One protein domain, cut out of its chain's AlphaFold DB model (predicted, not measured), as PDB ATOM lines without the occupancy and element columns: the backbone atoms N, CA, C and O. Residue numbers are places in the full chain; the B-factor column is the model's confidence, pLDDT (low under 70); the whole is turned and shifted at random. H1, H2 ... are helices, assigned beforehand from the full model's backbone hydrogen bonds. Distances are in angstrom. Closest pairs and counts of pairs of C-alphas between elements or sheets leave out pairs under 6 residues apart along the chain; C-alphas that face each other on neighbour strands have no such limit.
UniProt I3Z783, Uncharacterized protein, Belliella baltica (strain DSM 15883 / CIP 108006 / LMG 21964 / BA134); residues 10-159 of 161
ATOM      1  N   GLN A  10     -43.159 -16.236 -37.985       88.06
ATOM      2  CA  GLN A  10     -44.224 -16.903 -38.736       88.06
ATOM      3  C   GLN A  10     -43.696 -17.994 -39.684       88.06
ATOM      4  O   GLN A  10     -44.331 -19.030 -39.847       88.06
ATOM      5  N   GLU A  11     -42.534 -17.784 -40.313       82.94
ATOM      6  CA  GLU A  11     -41.905 -18.790 -41.182       82.94
ATOM      7  C   GLU A  11     -41.425 -20.007 -40.391       82.94
ATOM      8  O   GLU A  11     -41.569 -21.135 -40.858       82.94
ATOM      9  N   ILE A  12     -40.886 -19.777 -39.192       77.88
ATOM     10  CA  ILE A  12     -40.444 -20.841 -38.287       77.88
ATOM     11  C   ILE A  12     -41.650 -21.640 -37.782       77.88
ATOM     12  O   ILE A  12     -41.649 -22.864 -37.883       77.88
ATOM     13  N   GLU A  13     -42.689 -20.962 -37.289       80.50
ATOM     14  CA  GLU A  13     -43.914 -21.603 -36.790       80.50
ATOM     15  C   GLU A  13     -44.605 -22.422 -37.889       80.50
ATOM     16  O   GLU A  13     -44.926 -23.590 -37.678       80.50
ATOM     17  N   ASN A  14     -44.730 -21.868 -39.100       93.19
ATOM     18  CA  ASN A  14     -45.271 -22.600 -40.245       93.19
ATOM     19  C   ASN A  14     -44.436 -23.842 -40.592       93.19
ATOM     20  O   ASN A  14     -45.007 -24.901 -40.845       93.19
ATOM     21  N   ALA A  15     -43.103 -23.736 -40.599       81.12
ATOM     22  CA  ALA A  15     -42.242 -24.876 -40.893       81.12
ATOM     23  C   ALA A  15     -42.395 -25.986 -39.843       81.12
ATOM     24  O   ALA A  15     -42.544 -27.149 -40.214       81.12
ATOM     25  N   ILE A  16     -42.417 -25.633 -38.553       77.19
ATOM     26  CA  ILE A  16     -42.635 -26.584 -37.453       77.19
ATOM     27  C   ILE A  16     -43.970 -27.311 -37.637       77.19
ATOM     28  O   ILE A  16     -44.002 -28.543 -37.630       77.19
ATOM     29  N   ASP A  17     -45.057 -26.567 -37.847       89.56
ATOM     30  CA  ASP A  17     -46.397 -27.138 -37.970       89.56
ATOM     31  C   ASP A  17     -46.529 -28.056 -39.186       89.56
ATOM     32  O   ASP A  17     -47.052 -29.167 -39.074       89.56
ATOM     33  N   VAL A  18     -46.047 -27.615 -40.350       91.06
ATOM     34  CA  VAL A  18     -46.139 -28.387 -41.594       91.06
ATOM     35  C   VAL A  18     -45.287 -29.649 -41.509       91.06
ATOM     36  O   VAL A  18     -45.792 -30.734 -41.795       91.06
ATOM     37  N   PHE A  19     -44.028 -29.553 -41.070       89.06
ATOM     38  CA  PHE A  19     -43.172 -30.734 -40.962       89.06
ATOM     39  C   PHE A  19     -43.680 -31.731 -39.920       89.06
ATOM     40  O   PHE A  19     -43.625 -32.936 -40.163       89.06
ATOM     41  N   LYS A  20     -44.223 -31.257 -38.793       84.31
ATOM     42  CA  LYS A  20     -44.829 -32.133 -37.785       84.31
ATOM     43  C   LYS A  20     -46.049 -32.867 -38.341       84.31
ATOM     44  O   LYS A  20     -46.147 -34.078 -38.173       84.31
ATOM     45  N   LYS A  21     -46.949 -32.160 -39.035       94.94
ATOM     46  CA  LYS A  21     -48.129 -32.768 -39.673       94.94
ATOM     47  C   LYS A  21     -47.735 -33.808 -40.719       94.94
ATOM     48  O   LYS A  21     -48.274 -34.906 -40.703       94.94
ATOM     49  N   LEU A  22     -46.778 -33.486 -41.590       92.75
ATOM     50  CA  LEU A  22     -46.280 -34.420 -42.601       92.75
ATOM     51  C   LEU A  22     -45.623 -35.652 -41.971       92.75
ATOM     52  O   LEU A  22     -45.881 -36.759 -42.422       92.75
ATOM     53  N   SER A  23     -44.834 -35.475 -40.905       89.62
ATOM     54  CA  SER A  23     -44.235 -36.593 -40.168       89.62
ATOM     55  C   SER A  23     -45.298 -37.565 -39.662       89.62
ATOM     56  O   SER A  23     -45.162 -38.760 -39.874       89.62
ATOM     57  N   ILE A  24     -46.355 -37.050 -39.024       93.12
ATOM     58  CA  ILE A  24     -47.457 -37.872 -38.504       93.12
ATOM     59  C   ILE A  24     -48.159 -38.598 -39.656       93.12
ATOM     60  O   ILE A  24     -48.314 -39.810 -39.609       93.12
ATOM     61  N   LEU A  25     -48.497 -37.881 -40.734       94.94
ATOM     62  CA  LEU A  25     -49.156 -38.470 -41.906       94.94
ATOM     63  C   LEU A  25     -48.328 -39.581 -42.560       94.94
ATOM     64  O   LEU A  25     -48.889 -40.586 -42.985       94.94
ATOM     65  N   PHE A  26     -47.008 -39.414 -42.653       94.44
ATOM     66  CA  PHE A  26     -46.123 -40.426 -43.225       94.44
ATOM     67  C   PHE A  26     -45.888 -41.614 -42.286       94.44
ATOM     68  O   PHE A  26     -45.714 -42.728 -42.776       94.44
ATOM     69  N   GLU A  27     -45.896 -41.400 -40.964       92.38
ATOM     70  CA  GLU A  27     -45.863 -42.486 -39.972       92.38
ATOM     71  C   GLU A  27     -47.167 -43.305 -39.993       92.38
ATOM     72  O   GLU A  27     -47.122 -44.530 -39.906       92.38
ATOM     73  N   GLU A  28     -48.320 -42.648 -40.140       95.81
ATOM     74  CA  GLU A  28     -49.644 -43.288 -40.127       95.81
ATOM     75  C   GLU A  28     -50.027 -43.920 -41.473       95.81
ATOM     76  O   GLU A  28     -50.778 -44.895 -41.510       95.81
ATOM     77  N   ASN A  29     -49.526 -43.376 -42.586       95.31
ATOM     78  CA  ASN A  29     -49.888 -43.811 -43.928       95.31
ATOM     79  C   ASN A  29     -48.665 -43.883 -44.855       95.31
ATOM     80  O   ASN A  29     -48.210 -42.891 -45.435       95.31
ATOM     81  N   ASN A  30     -48.183 -45.110 -45.068       93.12
ATOM     82  CA  ASN A  30     -47.041 -45.356 -45.940       93.12
ATOM     83  C   ASN A  30     -47.318 -45.029 -47.420       93.12
ATOM     84  O   ASN A  30     -46.389 -44.694 -48.149       93.12
ATOM     85  N   GLU A  31     -48.569 -45.085 -47.887       96.00
ATOM     86  CA  GLU A  31     -48.901 -44.719 -49.271       96.00
ATOM     87  C   GLU A  31     -48.644 -43.229 -49.522       96.00
ATOM     88  O   GLU A  31     -48.065 -42.867 -50.547       96.00
ATOM     89  N   LEU A  32     -48.972 -42.369 -48.549       95.00
ATOM     90  CA  LEU A  32     -48.648 -40.940 -48.610       95.00
ATOM     91  C   LEU A  32     -47.134 -40.704 -48.606       95.00
ATOM     92  O   LEU A  32     -46.642 -39.842 -49.336       95.00
ATOM     93  N   PHE A  33     -46.375 -41.485 -47.828       96.12
ATOM     94  CA  PHE A  33     -44.913 -41.426 -47.866       96.12
ATOM     95  C   PHE A  33     -44.363 -41.823 -49.244       96.12
ATOM     96  O   PHE A  33     -43.470 -41.157 -49.774       96.12
ATOM     97  N   LEU A  34     -44.902 -42.877 -49.858       95.62
ATOM     98  CA  LEU A  34     -44.500 -43.312 -51.196       95.62
ATOM     99  C   LEU A  34     -44.880 -42.282 -52.273       95.62
ATOM    100  O   LEU A  34     -44.090 -42.036 -53.191       95.62
ATOM    101  N   GLU A  35     -46.027 -41.611 -52.139       95.31
ATOM    102  CA  GLU A  35     -46.385 -40.484 -53.004       95.31
ATOM    103  C   GLU A  35     -45.369 -39.343 -52.856       95.31
ATOM    104  O   GLU A  35     -44.821 -38.866 -53.858       95.31
ATOM    105  N   PHE A  36     -45.047 -38.963 -51.618       95.38
ATOM    106  CA  PHE A  36     -44.013 -37.978 -51.321       95.38
ATOM    107  C   PHE A  36     -42.662 -38.370 -51.934       95.38
ATOM    108  O   PHE A  36     -42.051 -37.556 -52.628       95.38
ATOM    109  N   LYS A  37     -42.221 -39.626 -51.774       94.69
ATOM    110  CA  LYS A  37     -40.987 -40.158 -52.377       94.69
ATOM    111  C   LYS A  37     -40.961 -39.977 -53.891       94.69
ATOM    112  O   LYS A  37     -39.922 -39.621 -54.449       94.69
ATOM    113  N   SER A  38     -42.091 -40.207 -54.558       94.56
ATOM    114  CA  SER A  38     -42.188 -40.099 -56.016       94.56
ATOM    115  C   SER A  38     -42.069 -38.652 -56.515       94.56
ATOM    116  O   SER A  38     -41.480 -38.401 -57.570       94.56
ATOM    117  N   LYS A  39     -42.614 -37.685 -55.765       94.00
ATOM    118  CA  LYS A  39     -42.725 -36.275 -56.179       94.00
ATOM    119  C   LYS A  39     -42.457 -35.310 -55.012       94.00
ATOM    120  O   LYS A  39     -43.303 -34.462 -54.718       94.00
ATOM    121  N   PRO A  40     -41.261 -35.332 -54.397       93.44
ATOM    122  CA  PRO A  40     -41.027 -34.652 -53.121       93.44
ATOM    123  C   PRO A  40     -41.137 -33.128 -53.236       93.44
ATOM    124  O   PRO A  40     -41.695 -32.469 -52.367       93.44
ATOM    125  N   ILE A  41     -40.683 -32.554 -54.356       92.69
ATOM    126  CA  ILE A  41     -40.795 -31.111 -54.611       92.69
ATOM    127  C   ILE A  41     -42.251 -30.675 -54.755       92.69
ATOM    128  O   ILE A  41     -42.632 -29.642 -54.211       92.69
ATOM    129  N   ARG A  42     -43.062 -31.446 -55.494       92.81
ATOM    130  CA  ARG A  42     -44.484 -31.136 -55.670       92.81
ATOM    131  C   ARG A  42     -45.187 -31.176 -54.316       92.81
ATOM    132  O   ARG A  42     -45.833 -30.206 -53.942       92.81
ATOM    133  N   PHE A  43     -44.940 -32.236 -53.555       94.00
ATOM    134  CA  PHE A  43     -45.536 -32.448 -52.245       94.00
ATOM    135  C   PHE A  43     -45.186 -31.323 -51.252       94.00
ATOM    136  O   PHE A  43     -46.073 -30.776 -50.609       94.00
ATOM    137  N   LEU A  44     -43.913 -30.902 -51.177       92.69
ATOM    138  CA  LEU A  44     -43.490 -29.785 -50.312       92.69
ATOM    139  C   LEU A  44     -44.083 -28.431 -50.737       92.69
ATOM    140  O   LEU A  44     -44.265 -27.546 -49.904       92.69
ATOM    141  N   ARG A  45     -44.371 -28.235 -52.029       91.19
ATOM    142  CA  ARG A  45     -45.058 -27.026 -52.516       91.19
ATOM    143  C   ARG A  45     -46.529 -27.026 -52.118       91.19
ATOM    144  O   ARG A  45     -47.041 -26.003 -51.677       91.19
ATOM    145  N   GLU A  46     -47.181 -28.171 -52.274       93.75
ATOM    146  CA  GLU A  46     -48.602 -28.362 -51.980       93.75
ATOM    147  C   GLU A  46     -48.877 -28.401 -50.466       93.75
ATOM    148  O   GLU A  46     -49.976 -28.062 -50.038       93.75
ATOM    149  N   SER A  47     -47.875 -28.709 -49.633       93.06
ATOM    150  CA  SER A  47     -48.024 -28.795 -48.173       93.06
ATOM    151  C   SER A  47     -48.192 -27.449 -47.452       93.06
ATOM    152  O   SER A  47     -48.328 -27.428 -46.230       93.06
ATOM    153  N   GLY A  48     -48.120 -26.318 -48.163       92.06
ATOM    154  CA  GLY A  48     -48.213 -24.982 -47.561       92.06
ATOM    155  C   GLY A  48     -46.963 -24.550 -46.780       92.06
ATOM    156  O   GLY A  48     -47.045 -23.675 -45.916       92.06
ATOM    157  N   LEU A  49     -45.805 -25.156 -47.069       92.44
ATOM    158  CA  LEU A  49     -44.529 -24.804 -46.448       92.44
ATOM    159  C   LEU A  49     -44.025 -23.449 -46.979       92.44
ATOM    160  O   LEU A  49     -43.464 -23.356 -48.071       92.44
ATOM    161  N   ALA A  50     -44.187 -22.382 -46.196       91.12
ATOM    162  CA  ALA A  50     -43.933 -20.999 -46.606       91.12
ATOM    163  C   ALA A  50     -42.487 -20.752 -47.057       91.12
ATOM    164  O   ALA A  50     -42.245 -19.970 -47.979       91.12
ATOM    165  N   ILE A  51     -41.517 -21.438 -46.443       86.44
ATOM    166  CA  ILE A  51     -40.094 -21.310 -46.785       86.44
ATOM    167  C   ILE A  51     -39.756 -21.849 -48.186       86.44
ATOM    168  O   ILE A  51     -38.728 -21.467 -48.746       86.44
ATOM    169  N   MET A  52     -40.642 -22.636 -48.815       91.75
ATOM    170  CA  MET A  52     -40.460 -23.102 -50.197       91.75
ATOM    171  C   MET A  52     -40.401 -21.957 -51.209       91.75
ATOM    172  O   MET A  52     -39.781 -22.112 -52.261       91.75
ATOM    173  N   LYS A  53     -40.973 -20.784 -50.898       89.69
ATOM    174  CA  LYS A  53     -40.872 -19.591 -51.759       89.69
ATOM    175  C   LYS A  53     -39.418 -19.166 -52.012       89.69
ATOM    176  O   LYS A  53     -39.124 -18.619 -53.066       89.69
ATOM    177  N   TYR A  54     -38.513 -19.454 -51.074       86.19
ATOM    178  CA  TYR A  54     -37.088 -19.135 -51.196       86.19
ATOM    179  C   TYR A  54     -36.314 -20.132 -52.056       86.19
ATOM    180  O   TYR A  54     -35.252 -19.799 -52.564       86.19
ATOM    181  N   ILE A  55     -36.858 -21.335 -52.237       86.75
ATOM    182  CA  ILE A  55     -36.260 -22.401 -53.046       86.75
ATOM    183  C   ILE A  55     -36.818 -22.366 -54.478       86.75
ATOM    184  O   ILE A  55     -36.115 -22.676 -55.432       86.75
ATOM    185  N   ASN A  56     -38.074 -21.945 -54.640       77.00
ATOM    186  CA  ASN A  56     -38.792 -21.893 -55.917       77.00
ATOM    187  C   ASN A  56     -38.507 -20.634 -56.755       77.00
ATOM    188  O   ASN A  56     -39.322 -20.278 -57.606       77.00
ATOM    189  N   ASN A  57     -37.414 -19.918 -56.501       66.31
ATOM    190  CA  ASN A  57     -37.160 -18.660 -57.193       66.31
ATOM    191  C   ASN A  57     -36.827 -18.922 -58.676       66.31
ATOM    192  O   ASN A  57     -35.836 -19.584 -58.978       66.31
ATOM    193  N   GLN A  58     -37.656 -18.405 -59.591       51.75
ATOM    194  CA  GLN A  58     -37.617 -18.695 -61.039       51.75
ATOM    195  C   GLN A  58     -36.286 -18.323 -61.715       51.75
ATOM    196  O   GLN A  58     -35.952 -18.861 -62.761       51.75
ATOM    197  N   ASN A  59     -35.491 -17.445 -61.102       54.84
ATOM    198  CA  ASN A  59     -34.193 -17.032 -61.638       54.84
ATOM    199  C   ASN A  59     -33.054 -18.030 -61.342       54.84
ATOM    200  O   ASN A  59     -31.900 -17.729 -61.643       54.84
ATOM    201  N   GLN A  60     -33.337 -19.176 -60.708       63.88
ATOM    202  CA  GLN A  60     -32.323 -20.148 -60.291       63.88
ATOM    203  C   GLN A  60     -32.790 -21.603 -60.471       63.88
ATOM    204  O   GLN A  60     -32.770 -22.393 -59.526       63.88
ATOM    205  N   ASP A  61     -33.160 -21.996 -61.694       70.50
ATOM    206  CA  ASP A  61     -33.514 -23.392 -62.023       70.50
ATOM    207  C   ASP A  61     -32.460 -24.400 -61.539       70.50
ATOM    208  O   ASP A  61     -32.782 -25.487 -61.053       70.50
ATOM    209  N   PHE A  62     -31.184 -24.015 -61.578       72.06
ATOM    210  CA  PHE A  62     -30.083 -24.819 -61.054       72.06
ATOM    211  C   PHE A  62     -30.192 -25.106 -59.544       72.06
ATOM    212  O   PHE A  62     -29.954 -26.232 -59.103       72.06
ATOM    213  N   PHE A  63     -30.608 -24.116 -58.752       80.50
ATOM    214  CA  PHE A  63     -30.757 -24.220 -57.300       80.50
ATOM    215  C   PHE A  63     -31.850 -25.221 -56.918       80.50
ATOM    216  O   PHE A  63     -31.635 -26.121 -56.101       80.50
ATOM    217  N   LEU A  64     -33.007 -25.108 -57.575       86.12
ATOM    218  CA  LEU A  64     -34.117 -26.039 -57.410       86.12
ATOM    219  C   LEU A  64     -33.726 -27.458 -57.843       86.12
ATOM    220  O   LEU A  64     -34.079 -28.425 -57.167       86.12
ATOM    221  N   ASN A  65     -32.969 -27.591 -58.936       85.69
ATOM    222  CA  ASN A  65     -32.490 -28.884 -59.421       85.69
ATOM    223  C   ASN A  65     -31.561 -29.567 -58.410       85.69
ATOM    224  O   ASN A  65     -31.741 -30.754 -58.131       85.69
ATOM    225  N   ARG A  66     -30.620 -28.832 -57.802       83.06
ATOM    226  CA  ARG A  66     -29.739 -29.382 -56.756       83.06
ATOM    227  C   ARG A  66     -30.501 -29.794 -55.504       83.06
ATOM    228  O   ARG A  66     -30.273 -30.887 -54.982       83.06
ATOM    229  N   PHE A  67     -31.447 -28.969 -55.061       89.62
ATOM    230  CA  PHE A  67     -32.336 -29.328 -53.961       89.62
ATOM    231  C   PHE A  67     -33.138 -30.603 -54.278       89.62
ATOM    232  O   PHE A  67     -33.175 -31.535 -53.475       89.62
ATOM    233  N   SER A  68     -33.713 -30.689 -55.484       90.69
ATOM    234  CA  SER A  68     -34.492 -31.846 -55.942       90.69
ATOM    235  C   SER A  68     -33.665 -33.127 -56.004       90.69
ATOM    236  O   SER A  68     -34.095 -34.160 -55.485       90.69
ATOM    237  N   TYR A  69     -32.467 -33.059 -56.586       89.00
ATOM    238  CA  TYR A  69     -31.512 -34.166 -56.599       89.00
ATOM    239  C   TYR A  69     -31.202 -34.640 -55.179       89.00
ATOM    240  O   TYR A  69     -31.175 -35.836 -54.892       89.00
ATOM    241  N   GLY A  70     -31.070 -33.688 -54.264       88.00
ATOM    242  CA  GLY A  70     -30.837 -33.956 -52.867       88.00
ATOM    243  C   GLY A  70     -31.896 -34.763 -52.149       88.00
ATOM    244  O   GLY A  70     -31.591 -35.774 -51.515       88.00
ATOM    245  N   LEU A  71     -33.147 -34.331 -52.280       93.12
ATOM    246  CA  LEU A  71     -34.280 -35.064 -51.727       93.12
ATOM    247  C   LEU A  71     -34.340 -36.481 -52.303       93.12
ATOM    248  O   LEU A  71     -34.482 -37.444 -51.553       93.12
ATOM    249  N   ARG A  72     -34.158 -36.622 -53.623       92.12
ATOM    250  CA  ARG A  72     -34.152 -37.932 -54.293       92.12
ATOM    251  C   ARG A  72     -33.054 -38.847 -53.761       92.12
ATOM    252  O   ARG A  72     -33.313 -40.027 -53.569       92.12
ATOM    253  N   ASN A  73     -31.862 -38.320 -53.483       90.12
ATOM    254  CA  ASN A  73     -30.770 -39.111 -52.920       90.12
ATOM    255  C   ASN A  73     -31.061 -39.597 -51.501       90.12
ATOM    256  O   ASN A  73     -30.794 -40.759 -51.203       90.12
ATOM    257  N   ILE A  74     -31.641 -38.748 -50.647       89.94
ATOM    258  CA  ILE A  74     -32.057 -39.158 -49.297       89.94
ATOM    259  C   ILE A  74     -33.112 -40.276 -49.376       89.94
ATOM    260  O   ILE A  74     -33.059 -41.240 -48.616       89.94
ATOM    261  N   LEU A  75     -34.040 -40.167 -50.329       92.75
ATOM    262  CA  LEU A  75     -35.197 -41.054 -50.469       92.75
ATOM    263  C   LEU A  75     -34.949 -42.307 -51.323       92.75
ATOM    264  O   LEU A  75     -35.801 -43.196 -51.357       92.75
ATOM    265  N   ARG A  76     -33.807 -42.400 -52.019       89.25
ATOM    266  CA  ARG A  76     -33.558 -43.369 -53.105       89.25
ATOM    267  C   ARG A  76     -33.877 -44.815 -52.726       89.25
ATOM    268  O   ARG A  76     -34.465 -45.533 -53.526       89.25
ATOM    269  N   PHE A  77     -33.506 -45.219 -51.515       89.62
ATOM    270  CA  PHE A  77     -33.630 -46.596 -51.026       89.62
ATOM    271  C   PHE A  77     -34.625 -46.726 -49.867       89.62
ATOM    272  O   PHE A  77     -34.487 -47.612 -49.029       89.62
ATOM    273  N   LYS A  78     -35.580 -45.796 -49.755       90.00
ATOM    274  CA  LYS A  78     -36.542 -45.761 -48.649       90.00
ATOM    275  C   LYS A  78     -37.904 -46.225 -49.113       90.00
ATOM    276  O   LYS A  78     -38.513 -45.555 -49.935       90.00
ATOM    277  N   ASP A  79     -38.382 -47.348 -48.600       92.06
ATOM    278  CA  ASP A  79     -39.725 -47.869 -48.916       92.06
ATOM    279  C   ASP A  79     -40.731 -47.629 -47.787       92.06
ATOM    280  O   ASP A  79     -41.935 -47.803 -47.968       92.06
ATOM    281  N   PHE A  80     -40.221 -47.159 -46.648       93.19
ATOM    282  CA  PHE A  80     -40.988 -46.777 -45.476       93.19
ATOM    283  C   PHE A  80     -40.469 -45.458 -44.921       93.19
ATOM    284  O   PHE A  80     -39.293 -45.118 -45.105       93.19
ATOM    285  N   PHE A  81     -41.346 -44.737 -44.226       90.44
ATOM    286  CA  PHE A  81     -40.955 -43.554 -43.480       90.44
ATOM    287  C   PHE A  81     -39.897 -43.910 -42.429       90.44
ATOM    288  O   PHE A  81     -40.079 -44.821 -41.620       90.44
ATOM    289  N   ASP A  82     -38.794 -43.161 -42.414       91.38
ATOM    290  CA  ASP A  82     -37.793 -43.250 -41.359       91.38
ATOM    291  C   ASP A  82     -37.383 -41.863 -40.865       91.38
ATOM    292  O   ASP A  82     -37.157 -40.928 -41.642       91.38
ATOM    293  N   ARG A  83     -37.255 -41.750 -39.541       86.75
ATOM    294  CA  ARG A  83     -36.988 -40.481 -38.854       86.75
ATOM    295  C   ARG A  83     -35.658 -39.851 -39.259       86.75
ATOM    296  O   ARG A  83     -35.583 -38.629 -39.356       86.75
ATOM    297  N   CYS A  84     -34.639 -40.659 -39.557       86.88
ATOM    298  CA  CYS A  84     -33.336 -40.160 -39.993       86.88
ATOM    299  C   CYS A  84     -33.429 -39.469 -41.363       86.88
ATOM    300  O   CYS A  84     -32.970 -38.336 -41.529       86.88
ATOM    301  N   SER A  85     -34.058 -40.108 -42.354       90.12
ATOM    302  CA  SER A  85     -34.280 -39.499 -43.672       90.12
ATOM    303  C   SER A  85     -35.190 -38.288 -43.591       90.12
ATOM    304  O   SER A  85     -34.909 -37.278 -44.233       90.12
ATOM    305  N   TRP A  86     -36.247 -38.360 -42.779       91.06
ATOM    306  CA  TRP A  86     -37.143 -37.228 -42.586       91.06
ATOM    307  C   TRP A  86     -36.418 -36.024 -41.987       91.06
ATOM    308  O   TRP A  86     -36.498 -34.928 -42.540       91.06
ATOM    309  N   CYS A  87     -35.611 -36.232 -40.943       84.06
ATOM    310  CA  CYS A  87     -34.763 -35.184 -40.389       84.06
ATOM    311  C   CYS A  87     -33.856 -34.568 -41.465       84.06
ATOM    312  O   CYS A  87     -33.806 -33.344 -41.601       84.06
ATOM    313  N   LYS A  88     -33.184 -35.398 -42.281       86.94
ATOM    314  CA  LYS A  88     -32.299 -34.911 -43.353       86.94
ATOM    315  C   LYS A  88     -33.058 -34.060 -44.366       86.94
ATOM    316  O   LYS A  88     -32.532 -33.046 -44.814       86.94
ATOM    317  N   ILE A  89     -34.293 -34.430 -44.702       91.62
ATOM    318  CA  ILE A  89     -35.167 -33.662 -45.598       91.62
ATOM    319  C   ILE A  89     -35.531 -32.310 -44.984       91.62
ATOM    320  O   ILE A  89     -35.411 -31.291 -45.667       91.62
ATOM    321  N   MET A  90     -35.925 -32.273 -43.706       88.50
ATOM    322  CA  MET A  90     -36.231 -31.017 -43.012       88.50
ATOM    323  C   MET A  90     -35.005 -30.100 -42.975       88.50
ATOM    324  O   MET A  90     -35.083 -28.945 -43.394       88.50
ATOM    325  N   ALA A  91     -33.859 -30.626 -42.534       83.56
ATOM    326  CA  ALA A  91     -32.615 -29.873 -42.426       83.56
ATOM    327  C   ALA A  91     -32.158 -29.343 -43.792       83.56
ATOM    328  O   ALA A  91     -31.866 -28.155 -43.924       83.56
ATOM    329  N   LEU A  92     -32.184 -30.183 -44.832       89.25
ATOM    330  CA  LEU A  92     -31.845 -29.777 -46.195       89.25
ATOM    331  C   LEU A  92     -32.774 -28.664 -46.700       89.25
ATOM    332  O   LEU A  92     -32.307 -27.688 -47.282       89.25
ATOM    333  N   THR A  93     -34.079 -28.781 -46.448       89.56
ATOM    334  CA  THR A  93     -35.071 -27.771 -46.850       89.56
ATOM    335  C   THR A  93     -34.814 -26.431 -46.162       89.56
ATOM    336  O   THR A  93     -34.834 -25.390 -46.814       89.56
ATOM    337  N   ILE A  94     -34.504 -26.444 -44.863       83.06
ATOM    338  CA  ILE A  94     -34.165 -25.244 -44.085       83.06
ATOM    339  C   ILE A  94     -32.878 -24.596 -44.611       83.06
ATOM    340  O   ILE A  94     -32.859 -23.384 -44.825       83.06
ATOM    341  N   ILE A  95     -31.830 -25.386 -44.864       84.12
ATOM    342  CA  ILE A  95     -30.550 -24.898 -45.401       84.12
ATOM    343  C   ILE A  95     -30.765 -24.208 -46.753       84.12
ATOM    344  O   ILE A  95     -30.384 -23.051 -46.921       84.12
ATOM    345  N   TYR A  96     -31.430 -24.877 -47.700       85.69
ATOM    346  CA  TYR A  96     -31.693 -24.297 -49.020       85.69
ATOM    347  C   TYR A  96     -32.607 -23.068 -48.932       85.69
ATOM    348  O   TYR A  96     -32.359 -22.070 -49.602       85.69
ATOM    349  N   ALA A  97     -33.624 -23.070 -48.072       85.38
ATOM    350  CA  ALA A  97     -34.461 -21.891 -47.890       85.38
ATOM    351  C   ALA A  97     -33.688 -20.698 -47.297       85.38
ATOM    352  O   ALA A  97     -33.900 -19.568 -47.738       85.38
ATOM    353  N   LEU A  98     -32.770 -20.923 -46.348       81.12
ATOM    354  CA  LEU A  98     -31.909 -19.866 -45.802       81.12
ATOM    355  C   LEU A  98     -30.995 -19.291 -46.874       81.12
ATOM    356  O   LEU A  98     -30.906 -18.073 -47.015       81.12
ATOM    357  N   CYS A  99     -30.349 -20.152 -47.655       79.12
ATOM    358  CA  CYS A  99     -29.479 -19.717 -48.735       79.12
ATOM    359  C   CYS A  99     -30.239 -18.921 -49.805       79.12
ATOM    360  O   CYS A  99     -29.783 -17.848 -50.201       79.12
ATOM    361  N   GLY A 100     -31.421 -19.393 -50.211       80.81
ATOM    362  CA  GLY A 100     -32.283 -18.683 -51.156       80.81
ATOM    363  C   GLY A 100     -32.760 -17.337 -50.605       80.81
ATOM    364  O   GLY A 100     -32.717 -16.323 -51.302       80.81
ATOM    365  N   LYS A 101     -33.128 -17.286 -49.317       81.50
ATOM    366  CA  LYS A 101     -33.505 -16.046 -48.622       81.50
ATOM    367  C   LYS A 101     -32.348 -15.053 -48.548       81.50
ATOM    368  O   LYS A 101     -32.552 -13.861 -48.756       81.50
ATOM    369  N   ALA A 102     -31.143 -15.548 -48.296       75.06
ATOM    370  CA  ALA A 102     -29.922 -14.754 -48.251       75.06
ATOM    371  C   ALA A 102     -29.442 -14.307 -49.639       75.06
ATOM    372  O   ALA A 102     -28.461 -13.572 -49.728       75.06
ATOM    373  N   ARG A 103     -30.100 -14.767 -50.719       73.12
ATOM    374  CA  ARG A 103     -29.624 -14.642 -52.106       73.12
ATOM    375  C   ARG A 103     -28.181 -15.122 -52.266       73.12
ATOM    376  O   ARG A 103     -27.465 -14.662 -53.152       73.12
ATOM    377  N   LEU A 104     -27.749 -16.041 -51.403       63.47
ATOM    378  CA  LEU A 104     -26.432 -16.634 -51.507       63.47
ATOM    379  C   LEU A 104     -26.446 -17.515 -52.746       63.47
ATOM    380  O   LEU A 104     -27.203 -18.483 -52.826       63.47
ATOM    381  N   THR A 105     -25.582 -17.194 -53.703       57.75
ATOM    382  CA  THR A 105     -25.163 -18.151 -54.719       57.75
ATOM    383  C   THR A 105     -24.422 -19.266 -53.987       57.75
ATOM    384  O   THR A 105     -23.209 -19.189 -53.796       57.75
ATOM    385  N   ILE A 106     -25.161 -20.286 -53.532       55.81
ATOM    386  CA  ILE A 106     -24.626 -21.568 -53.036       55.81
ATOM    387  C   ILE A 106     -23.501 -22.035 -53.971       55.81
ATOM    388  O   ILE A 106     -22.455 -22.486 -53.516       55.81
ATOM    389  N   ASP A 107     -23.673 -21.810 -55.271       52.75
ATOM    390  CA  ASP A 107     -22.707 -22.135 -56.315       52.75
ATOM    391  C   ASP A 107     -21.384 -21.374 -56.205       52.75
ATOM    392  O   ASP A 107     -20.348 -21.951 -56.497       52.75
ATOM    393  N   ALA A 108     -21.363 -20.124 -55.736       52.72
ATOM    394  CA  ALA A 108     -20.103 -19.401 -55.564       52.72
ATOM    395  C   ALA A 108     -19.307 -19.946 -54.376       52.72
ATOM    396  O   ALA A 108     -18.096 -20.059 -54.463       52.72
ATOM    397  N   PHE A 109     -19.966 -20.320 -53.278       61.38
ATOM    398  CA  PHE A 109     -19.260 -20.835 -52.103       61.38
ATOM    399  C   PHE A 109     -18.801 -22.287 -52.303       61.38
ATOM    400  O   PHE A 109     -17.627 -22.598 -52.118       61.38
ATOM    401  N   TRP A 110     -19.699 -23.170 -52.752       65.31
ATOM    402  CA  TRP A 110     -19.375 -24.587 -52.966       65.31
ATOM    403  C   TRP A 110     -18.668 -24.848 -54.288       65.31
ATOM    404  O   TRP A 110     -17.860 -25.768 -54.367       65.31
ATOM    405  N   GLY A 111     -18.950 -24.051 -55.319       57.12
ATOM    406  CA  GLY A 111     -18.189 -24.075 -56.563       57.12
ATOM    407  C   GLY A 111     -16.760 -23.617 -56.327       57.12
ATOM    408  O   GLY A 111     -15.857 -24.288 -56.792       57.12
ATOM    409  N   LEU A 112     -16.522 -22.588 -55.507       54.84
ATOM    410  CA  LEU A 112     -15.161 -22.188 -55.135       54.84
ATOM    411  C   LEU A 112     -14.460 -23.269 -54.304       54.84
ATOM    412  O   LEU A 112     -13.298 -23.555 -54.564       54.84
ATOM    413  N   LEU A 113     -15.162 -23.946 -53.387       57.62
ATOM    414  CA  LEU A 113     -14.602 -25.098 -52.667       57.62
ATOM    415  C   LEU A 113     -14.263 -26.270 -53.606       57.62
ATOM    416  O   LEU A 113     -13.202 -26.872 -53.479       57.62
ATOM    417  N   SER A 114     -15.138 -26.561 -54.572       60.78
ATOM    418  CA  SER A 114     -14.935 -27.628 -55.564       60.78
ATOM    419  C   SER A 114     -13.806 -27.280 -56.534       60.78
ATOM    420  O   SER A 114     -12.941 -28.107 -56.774       60.78
ATOM    421  N   SER A 115     -13.736 -26.036 -57.010       61.34
ATOM    422  CA  SER A 115     -12.647 -25.539 -57.855       61.34
ATOM    423  C   SER A 115     -11.314 -25.483 -57.113       61.34
ATOM    424  O   SER A 115     -10.279 -25.717 -57.724       61.34
ATOM    425  N   ILE A 116     -11.309 -25.213 -55.801       54.81
ATOM    426  CA  ILE A 116     -10.108 -25.351 -54.965       54.81
ATOM    427  C   ILE A 116      -9.660 -26.814 -54.929       54.81
ATOM    428  O   ILE A 116      -8.472 -27.077 -55.084       54.81
ATOM    429  N   ILE A 117     -10.583 -27.764 -54.766       60.16
ATOM    430  CA  ILE A 117     -10.264 -29.199 -54.766       60.16
ATOM    431  C   ILE A 117      -9.736 -29.641 -56.132       60.16
ATOM    432  O   ILE A 117      -8.662 -30.225 -56.182       60.16
ATOM    433  N   GLU A 118     -10.410 -29.293 -57.227       59.88
ATOM    434  CA  GLU A 118      -9.977 -29.602 -58.597       59.88
ATOM    435  C   GLU A 118      -8.613 -28.972 -58.926       59.88
ATOM    436  O   GLU A 118      -7.746 -29.613 -59.525       59.88
ATOM    437  N   ALA A 119      -8.374 -27.726 -58.497       59.31
ATOM    438  CA  ALA A 119      -7.075 -27.077 -58.648       59.31
ATOM    439  C   ALA A 119      -5.988 -27.802 -57.844       59.31
ATOM    440  O   ALA A 119      -4.881 -27.995 -58.343       59.31
ATOM    441  N   ILE A 120      -6.296 -28.247 -56.624       53.12
ATOM    442  CA  ILE A 120      -5.379 -29.023 -55.784       53.12
ATOM    443  C   ILE A 120      -5.113 -30.409 -56.393       53.12
ATOM    444  O   ILE A 120      -3.961 -30.832 -56.422       53.12
ATOM    445  N   GLU A 121      -6.122 -31.093 -56.940       59.28
ATOM    446  CA  GLU A 121      -5.963 -32.362 -57.671       59.28
ATOM    447  C   GLU A 121      -5.037 -32.208 -58.882       59.28
ATOM    448  O   GLU A 121      -4.128 -33.017 -59.077       59.28
ATOM    449  N   SER A 122      -5.230 -31.134 -59.652       65.25
ATOM    450  CA  SER A 122      -4.421 -30.803 -60.828       65.25
ATOM    451  C   SER A 122      -2.966 -30.473 -60.464       65.25
ATOM    452  O   SER A 122      -2.035 -30.961 -61.105       65.25
ATOM    453  N   ILE A 123      -2.748 -29.708 -59.385       57.34
ATOM    454  CA  ILE A 123      -1.407 -29.344 -58.897       57.34
ATOM    455  C   ILE A 123      -0.666 -30.559 -58.320       57.34
ATOM    456  O   ILE A 123       0.549 -30.676 -58.483       57.34
ATOM    457  N   LEU A 124      -1.370 -31.466 -57.637       58.47
ATOM    458  CA  LEU A 124      -0.751 -32.561 -56.885       58.47
ATOM    459  C   LEU A 124      -0.461 -33.834 -57.698       58.47
ATOM    460  O   LEU A 124       0.098 -34.767 -57.122       58.47
ATOM    461  N   ASN A 125      -0.828 -33.877 -58.986       56.84
ATOM    462  CA  ASN A 125      -0.562 -34.936 -59.974       56.84
ATOM    463  C   ASN A 125      -0.315 -36.335 -59.348       56.84
ATOM    464  O   ASN A 125       0.817 -36.747 -59.071       56.84
ATOM    465  N   ILE A 126      -1.430 -37.011 -59.052       53.97
ATOM    466  CA  ILE A 126      -1.643 -38.093 -58.070       53.97
ATOM    467  C   ILE A 126      -0.608 -39.235 -58.166       53.97
ATOM    468  O   ILE A 126      -0.852 -40.286 -58.754       53.97
ATOM    469  N   SER A 127       0.539 -39.059 -57.510       53.91
ATOM    470  CA  SER A 127       1.525 -40.124 -57.243       53.91
ATOM    471  C   SER A 127       2.012 -40.146 -55.791       53.91
ATOM    472  O   SER A 127       2.621 -41.125 -55.367       53.91
ATOM    473  N   ASN A 128       1.706 -39.110 -55.002       61.81
ATOM    474  CA  ASN A 128       2.234 -38.945 -53.653       61.81
ATOM    475  C   ASN A 128       1.174 -39.284 -52.587       61.81
ATOM    476  O   ASN A 128       0.051 -38.778 -52.614       61.81
ATOM    477  N   GLU A 129       1.518 -40.138 -51.626       66.75
ATOM    478  CA  GLU A 129       0.601 -40.617 -50.576       66.75
ATOM    479  C   GLU A 129       0.085 -39.472 -49.685       66.75
ATOM    480  O   GLU A 129      -1.085 -39.431 -49.302       66.75
ATOM    481  N   MET A 130       0.922 -38.453 -49.469       61.16
ATOM    482  CA  MET A 130       0.551 -37.221 -48.771       61.16
ATOM    483  C   MET A 130      -0.512 -36.407 -49.528       61.16
ATOM    484  O   MET A 130      -1.419 -35.856 -48.905       61.16
ATOM    485  N   ALA A 131      -0.453 -36.378 -50.865       59.12
ATOM    486  CA  ALA A 131      -1.453 -35.709 -51.695       59.12
ATOM    487  C   ALA A 131      -2.812 -36.413 -51.621       59.12
ATOM    488  O   ALA A 131      -3.839 -35.751 -51.504       59.12
ATOM    489  N   ARG A 132      -2.821 -37.753 -51.605       63.47
ATOM    490  CA  ARG A 132      -4.047 -38.541 -51.398       63.47
ATOM    491  C   ARG A 132      -4.677 -38.272 -50.035       63.47
ATOM    492  O   ARG A 132      -5.886 -38.088 -49.960       63.47
ATOM    493  N   ASN A 133      -3.878 -38.192 -48.973       70.19
ATOM    494  CA  ASN A 133      -4.393 -37.884 -47.637       70.19
ATOM    495  C   ASN A 133      -4.962 -36.462 -47.547       70.19
ATOM    496  O   ASN A 133      -6.029 -36.269 -46.965       70.19
ATOM    497  N   LEU A 134      -4.295 -35.481 -48.165       64.44
ATOM    498  CA  LEU A 134      -4.780 -34.103 -48.219       64.44
ATOM    499  C   LEU A 134      -6.092 -33.998 -49.011       64.44
ATOM    500  O   LEU A 134      -7.037 -33.365 -48.551       64.44
ATOM    501  N   LEU A 135      -6.173 -34.669 -50.162       66.31
ATOM    502  CA  LEU A 135      -7.386 -34.736 -50.977       66.31
ATOM    503  C   LEU A 135      -8.525 -35.442 -50.248       66.31
ATOM    504  O   LEU A 135      -9.636 -34.930 -50.234       66.31
ATOM    505  N   ASN A 136      -8.260 -36.558 -49.570       70.94
ATOM    506  CA  ASN A 136      -9.262 -37.244 -48.752       70.94
ATOM    507  C   ASN A 136      -9.782 -36.344 -47.628       70.94
ATOM    508  O   ASN A 136     -10.982 -36.319 -47.360       70.94
ATOM    509  N   TYR A 137      -8.901 -35.571 -46.991       71.00
ATOM    510  CA  TYR A 137      -9.295 -34.616 -45.963       71.00
ATOM    511  C   TYR A 137     -10.148 -33.478 -46.534       71.00
ATOM    512  O   TYR A 137     -11.226 -33.205 -46.005       71.00
ATOM    513  N   LEU A 138      -9.720 -32.862 -47.641       63.47
ATOM    514  CA  LEU A 138     -10.449 -31.787 -48.320       63.47
ATOM    515  C   LEU A 138     -11.800 -32.254 -48.866       63.47
ATOM    516  O   LEU A 138     -12.796 -31.558 -48.689       63.47
ATOM    517  N   ASN A 139     -11.860 -33.457 -49.432       66.25
ATOM    518  CA  ASN A 139     -13.104 -34.095 -49.848       66.25
ATOM    519  C   ASN A 139     -14.000 -34.394 -48.647       66.25
ATOM    520  O   ASN A 139     -15.186 -34.091 -48.695       66.25
ATOM    521  N   SER A 140     -13.451 -34.866 -47.521       68.50
ATOM    522  CA  SER A 140     -14.244 -35.058 -46.297       68.50
ATOM    523  C   SER A 140     -14.809 -33.741 -45.752       68.50
ATOM    524  O   SER A 140     -15.930 -33.710 -45.242       68.50
ATOM    525  N   ILE A 141     -14.050 -32.648 -45.870       68.06
ATOM    526  CA  ILE A 141     -14.491 -31.307 -45.488       68.06
ATOM    527  C   ILE A 141     -15.584 -30.838 -46.438       68.06
ATOM    528  O   ILE A 141     -16.612 -30.374 -45.962       68.06
ATOM    529  N   ASN A 142     -15.402 -30.985 -47.749       66.06
ATOM    530  CA  ASN A 142     -16.401 -30.607 -48.744       66.06
ATOM    531  C   ASN A 142     -17.697 -31.394 -48.559       66.06
ATOM    532  O   ASN A 142     -18.770 -30.804 -48.514       66.06
ATOM    533  N   ASP A 143     -17.600 -32.706 -48.342       66.69
ATOM    534  CA  ASP A 143     -18.749 -33.560 -48.070       66.69
ATOM    535  C   ASP A 143     -19.488 -33.107 -46.817       66.69
ATOM    536  O   ASP A 143     -20.706 -32.948 -46.870       66.69
ATOM    537  N   ARG A 144     -18.771 -32.844 -45.713       66.06
ATOM    538  CA  ARG A 144     -19.345 -32.373 -44.437       66.06
ATOM    539  C   ARG A 144     -19.938 -30.977 -44.521       66.06
ATOM    540  O   ARG A 144     -20.960 -30.715 -43.895       66.06
ATOM    541  N   LEU A 145     -19.274 -30.084 -45.240       67.00
ATOM    542  CA  LEU A 145     -19.671 -28.694 -45.354       67.00
ATOM    543  C   LEU A 145     -20.783 -28.525 -46.397       67.00
ATOM    544  O   LEU A 145     -21.607 -27.630 -46.239       67.00
ATOM    545  N   SER A 146     -20.897 -29.420 -47.385       75.19
ATOM    546  CA  SER A 146     -21.995 -29.409 -48.350       75.19
ATOM    547  C   SER A 146     -23.363 -29.352 -47.649       75.19
ATOM    548  O   SER A 146     -23.520 -29.879 -46.542       75.19
ATOM    549  N   PRO A 147     -24.410 -28.802 -48.291       74.19
ATOM    550  CA  PRO A 147     -25.760 -28.802 -47.723       74.19
ATOM    551  C   PRO A 147     -26.241 -30.194 -47.274       74.19
ATOM    552  O   PRO A 147     -27.007 -30.307 -46.319       74.19
ATOM    553  N   PHE A 148     -25.765 -31.256 -47.933       79.62
ATOM    554  CA  PHE A 148     -26.046 -32.647 -47.572       79.62
ATOM    555  C   PHE A 148     -25.306 -33.100 -46.321       79.62
ATOM    556  O   PHE A 148     -25.919 -33.706 -45.440       79.62
ATOM    557  N   GLY A 149     -24.009 -32.806 -46.235       75.75
ATOM    558  CA  GLY A 149     -23.204 -33.096 -45.053       75.75
ATOM    559  C   GLY A 149     -23.710 -32.365 -43.828       75.75
ATOM    560  O   GLY A 149     -23.864 -32.984 -42.779       75.75
ATOM    561  N   LEU A 150     -24.067 -31.089 -43.976       75.62
ATOM    562  CA  LEU A 150     -24.649 -30.294 -42.901       75.62
ATOM    563  C   LEU A 150     -25.992 -30.865 -42.445       75.62
ATOM    564  O   LEU A 150     -26.199 -31.039 -41.246       75.62
ATOM    565  N   ALA A 151     -26.881 -31.222 -43.378       79.12
ATOM    566  CA  ALA A 151     -28.149 -31.866 -43.037       79.12
ATOM    567  C   ALA A 151     -27.935 -33.192 -42.288       79.12
ATOM    568  O   ALA A 151     -28.618 -33.464 -41.303       79.12
ATOM    569  N   ARG A 152     -26.958 -34.001 -42.716       84.00
ATOM    570  CA  ARG A 152     -26.584 -35.246 -42.035       84.00
ATOM    571  C   ARG A 152     -26.056 -34.986 -40.621       84.00
ATOM    572  O   ARG A 152     -26.558 -35.604 -39.692       84.00
ATOM    573  N   LEU A 153     -25.101 -34.070 -40.465       73.38
ATOM    574  CA  LEU A 153     -24.495 -33.729 -39.176       73.38
ATOM    575  C   LEU A 153     -25.529 -33.192 -38.185       73.38
ATOM    576  O   LEU A 153     -25.529 -33.602 -37.030       73.38
ATOM    577  N   ILE A 154     -26.441 -32.319 -38.629       70.00
ATOM    578  CA  ILE A 154     -27.543 -31.820 -37.791       70.00
ATOM    579  C   ILE A 154     -28.387 -32.987 -37.264       70.00
ATOM    580  O   ILE A 154     -28.738 -33.013 -36.085       70.00
ATOM    581  N   CYS A 155     -28.696 -33.962 -38.118       74.88
ATOM    582  CA  CYS A 155     -29.530 -35.101 -37.740       74.88
ATOM    583  C   CYS A 155     -28.828 -36.113 -36.831       74.88
ATOM    584  O   CYS A 155     -29.471 -36.651 -35.935       74.88
ATOM    585  N   GLU A 156     -27.523 -36.325 -37.018       75.75
ATOM    586  CA  GLU A 156     -26.693 -37.134 -36.112       75.75
ATOM    587  C   GLU A 156     -26.578 -36.468 -34.727       75.75
ATOM    588  O   GLU A 156     -26.800 -37.094 -33.697       75.75
ATOM    589  N   GLN A 157     -26.316 -35.158 -34.676       67.81
ATOM    590  CA  GLN A 157     -26.191 -34.422 -33.406       67.81
ATOM    591  C   GLN A 157     -27.516 -34.281 -32.641       67.81
ATOM    592  O   GLN A 157     -27.512 -34.050 -31.435       67.81
ATOM    593  N   SER A 158     -28.652 -34.412 -33.328       61.53
ATOM    594  CA  SER A 158     -29.986 -34.399 -32.710       61.53
ATOM    595  C   SER A 158     -30.506 -35.793 -32.340       61.53
ATOM    596  O   SER A 158     -31.605 -35.897 -31.798       61.53
ATOM    597  N   GLY A 159     -29.736 -36.860 -32.593       71.25
ATOM    598  CA  GLY A 159     -30.108 -38.239 -32.257       71.25
ATOM    599  C   GLY A 159     -31.242 -38.812 -33.115       71.25
ATOM    600  O   GLY A 159     -31.911 -39.763 -32.710       71.25
TER     601      GLY A 159
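AT A GLANCE: This is residues 10 to 159 of the 161 residues of an uncharacterized protein of Belliella baltica (strain DSM 15883 / CIP 108006 / LMG 21964 / BA134) (UniProt I3Z783). A body of helices gathers round H6, with H5 beside it, H9 crossing it and H1 across from H9, while a long helical hairpin, H7 and H8, reaches away from this body as an arm and makes the length. H4 bridges one end of H1 and H6, and short H2 and H3 lead from the other end of H1 toward H5. The 150 printed residues hold nine named helices, H1 to H9 in order, and no named strand: all helix. The whole is only just compact, close to loose, with a radius of gyration of the C-alphas of 17.5 A, and elongated, spanning 54 by 33 by 26 A.

IN THESE COORDINATES: Find C-alpha 10 at (-44.224, -16.903, -38.736); from there H1, residues 10 to 28, runs 27.0 A. Next come H2, residues 30 to 38, H3, residues 40 to 46, and H4, residues 50 to 54. H5, residues 61 to 75, is 21.2 A long, and H6, residues 83 to 101, 26.5 A. H7, residues 106 to 124, runs 26.6 A to C-alpha 124 at (-0.751, -32.561, -56.885). H8, residues 129 to 145, comes back over 24.1 A. H9, residues 147 to 157, ends at C-alpha 157, (-26.191, -34.422, -33.406).

HOW THE PARTS SIT: Start at the hub, H6, which touches H4, H5 and H9. H5 and H6 form a helical hairpin at a shallow tilt of 11 degrees; their closest C-alphas, of Ile 74 and Ser 85, are 6.1 A apart. H9 touches H6 at a steep tilt of 48 degrees, opposite ways, closest at the C-alphas of Ala 91 and Ala 151, 4.9 A. H4 touches H6 with the C-alphas of Tyr 54 and Gly 100 at 4.8 A, and touches residues 11 to 15 of H1, with those of Glu 11 and Ala 50 at 6.2 A. H1 is close to H6 but not clearly touching, its closest C-alphas, of Phe 19 and Met 90, 7.2 A apart. H1 and H2 touch only at the corner, Phe 26 to Phe 33, C-alphas 4.9 A apart. H3 touches residues 68 to 72 of H5, Ile 41 to Ser 68, C-alphas 6.5 A apart. H7 and H8 form a helical hairpin at 6 degrees, a shallow tilt, closest at the C-alphas of Leu 124 and Ala 131, 6.1 A. H8 and H9 only just touch, with 3 pairs of C-alphas within 8 A, and only at the corner, closest at the C-alphas of Asp 143 and Gly 149, 5.4 A. Every O i to N i+4 pair is within hydrogen-bond range in H1, H2, H3, H5, H6, H7, H8 and H9; H4 has 0 of 1, but 2 of 2 O i to N i+3 pairs.

THE WHOLE: Look for the two C-alphas farthest apart at Gln 10 and Ser 127, 54.5 A. The printed part has no cut and no long link. Its mean pLDDT is 78.8; 45 residues are under 70, among them residues 104 to 132.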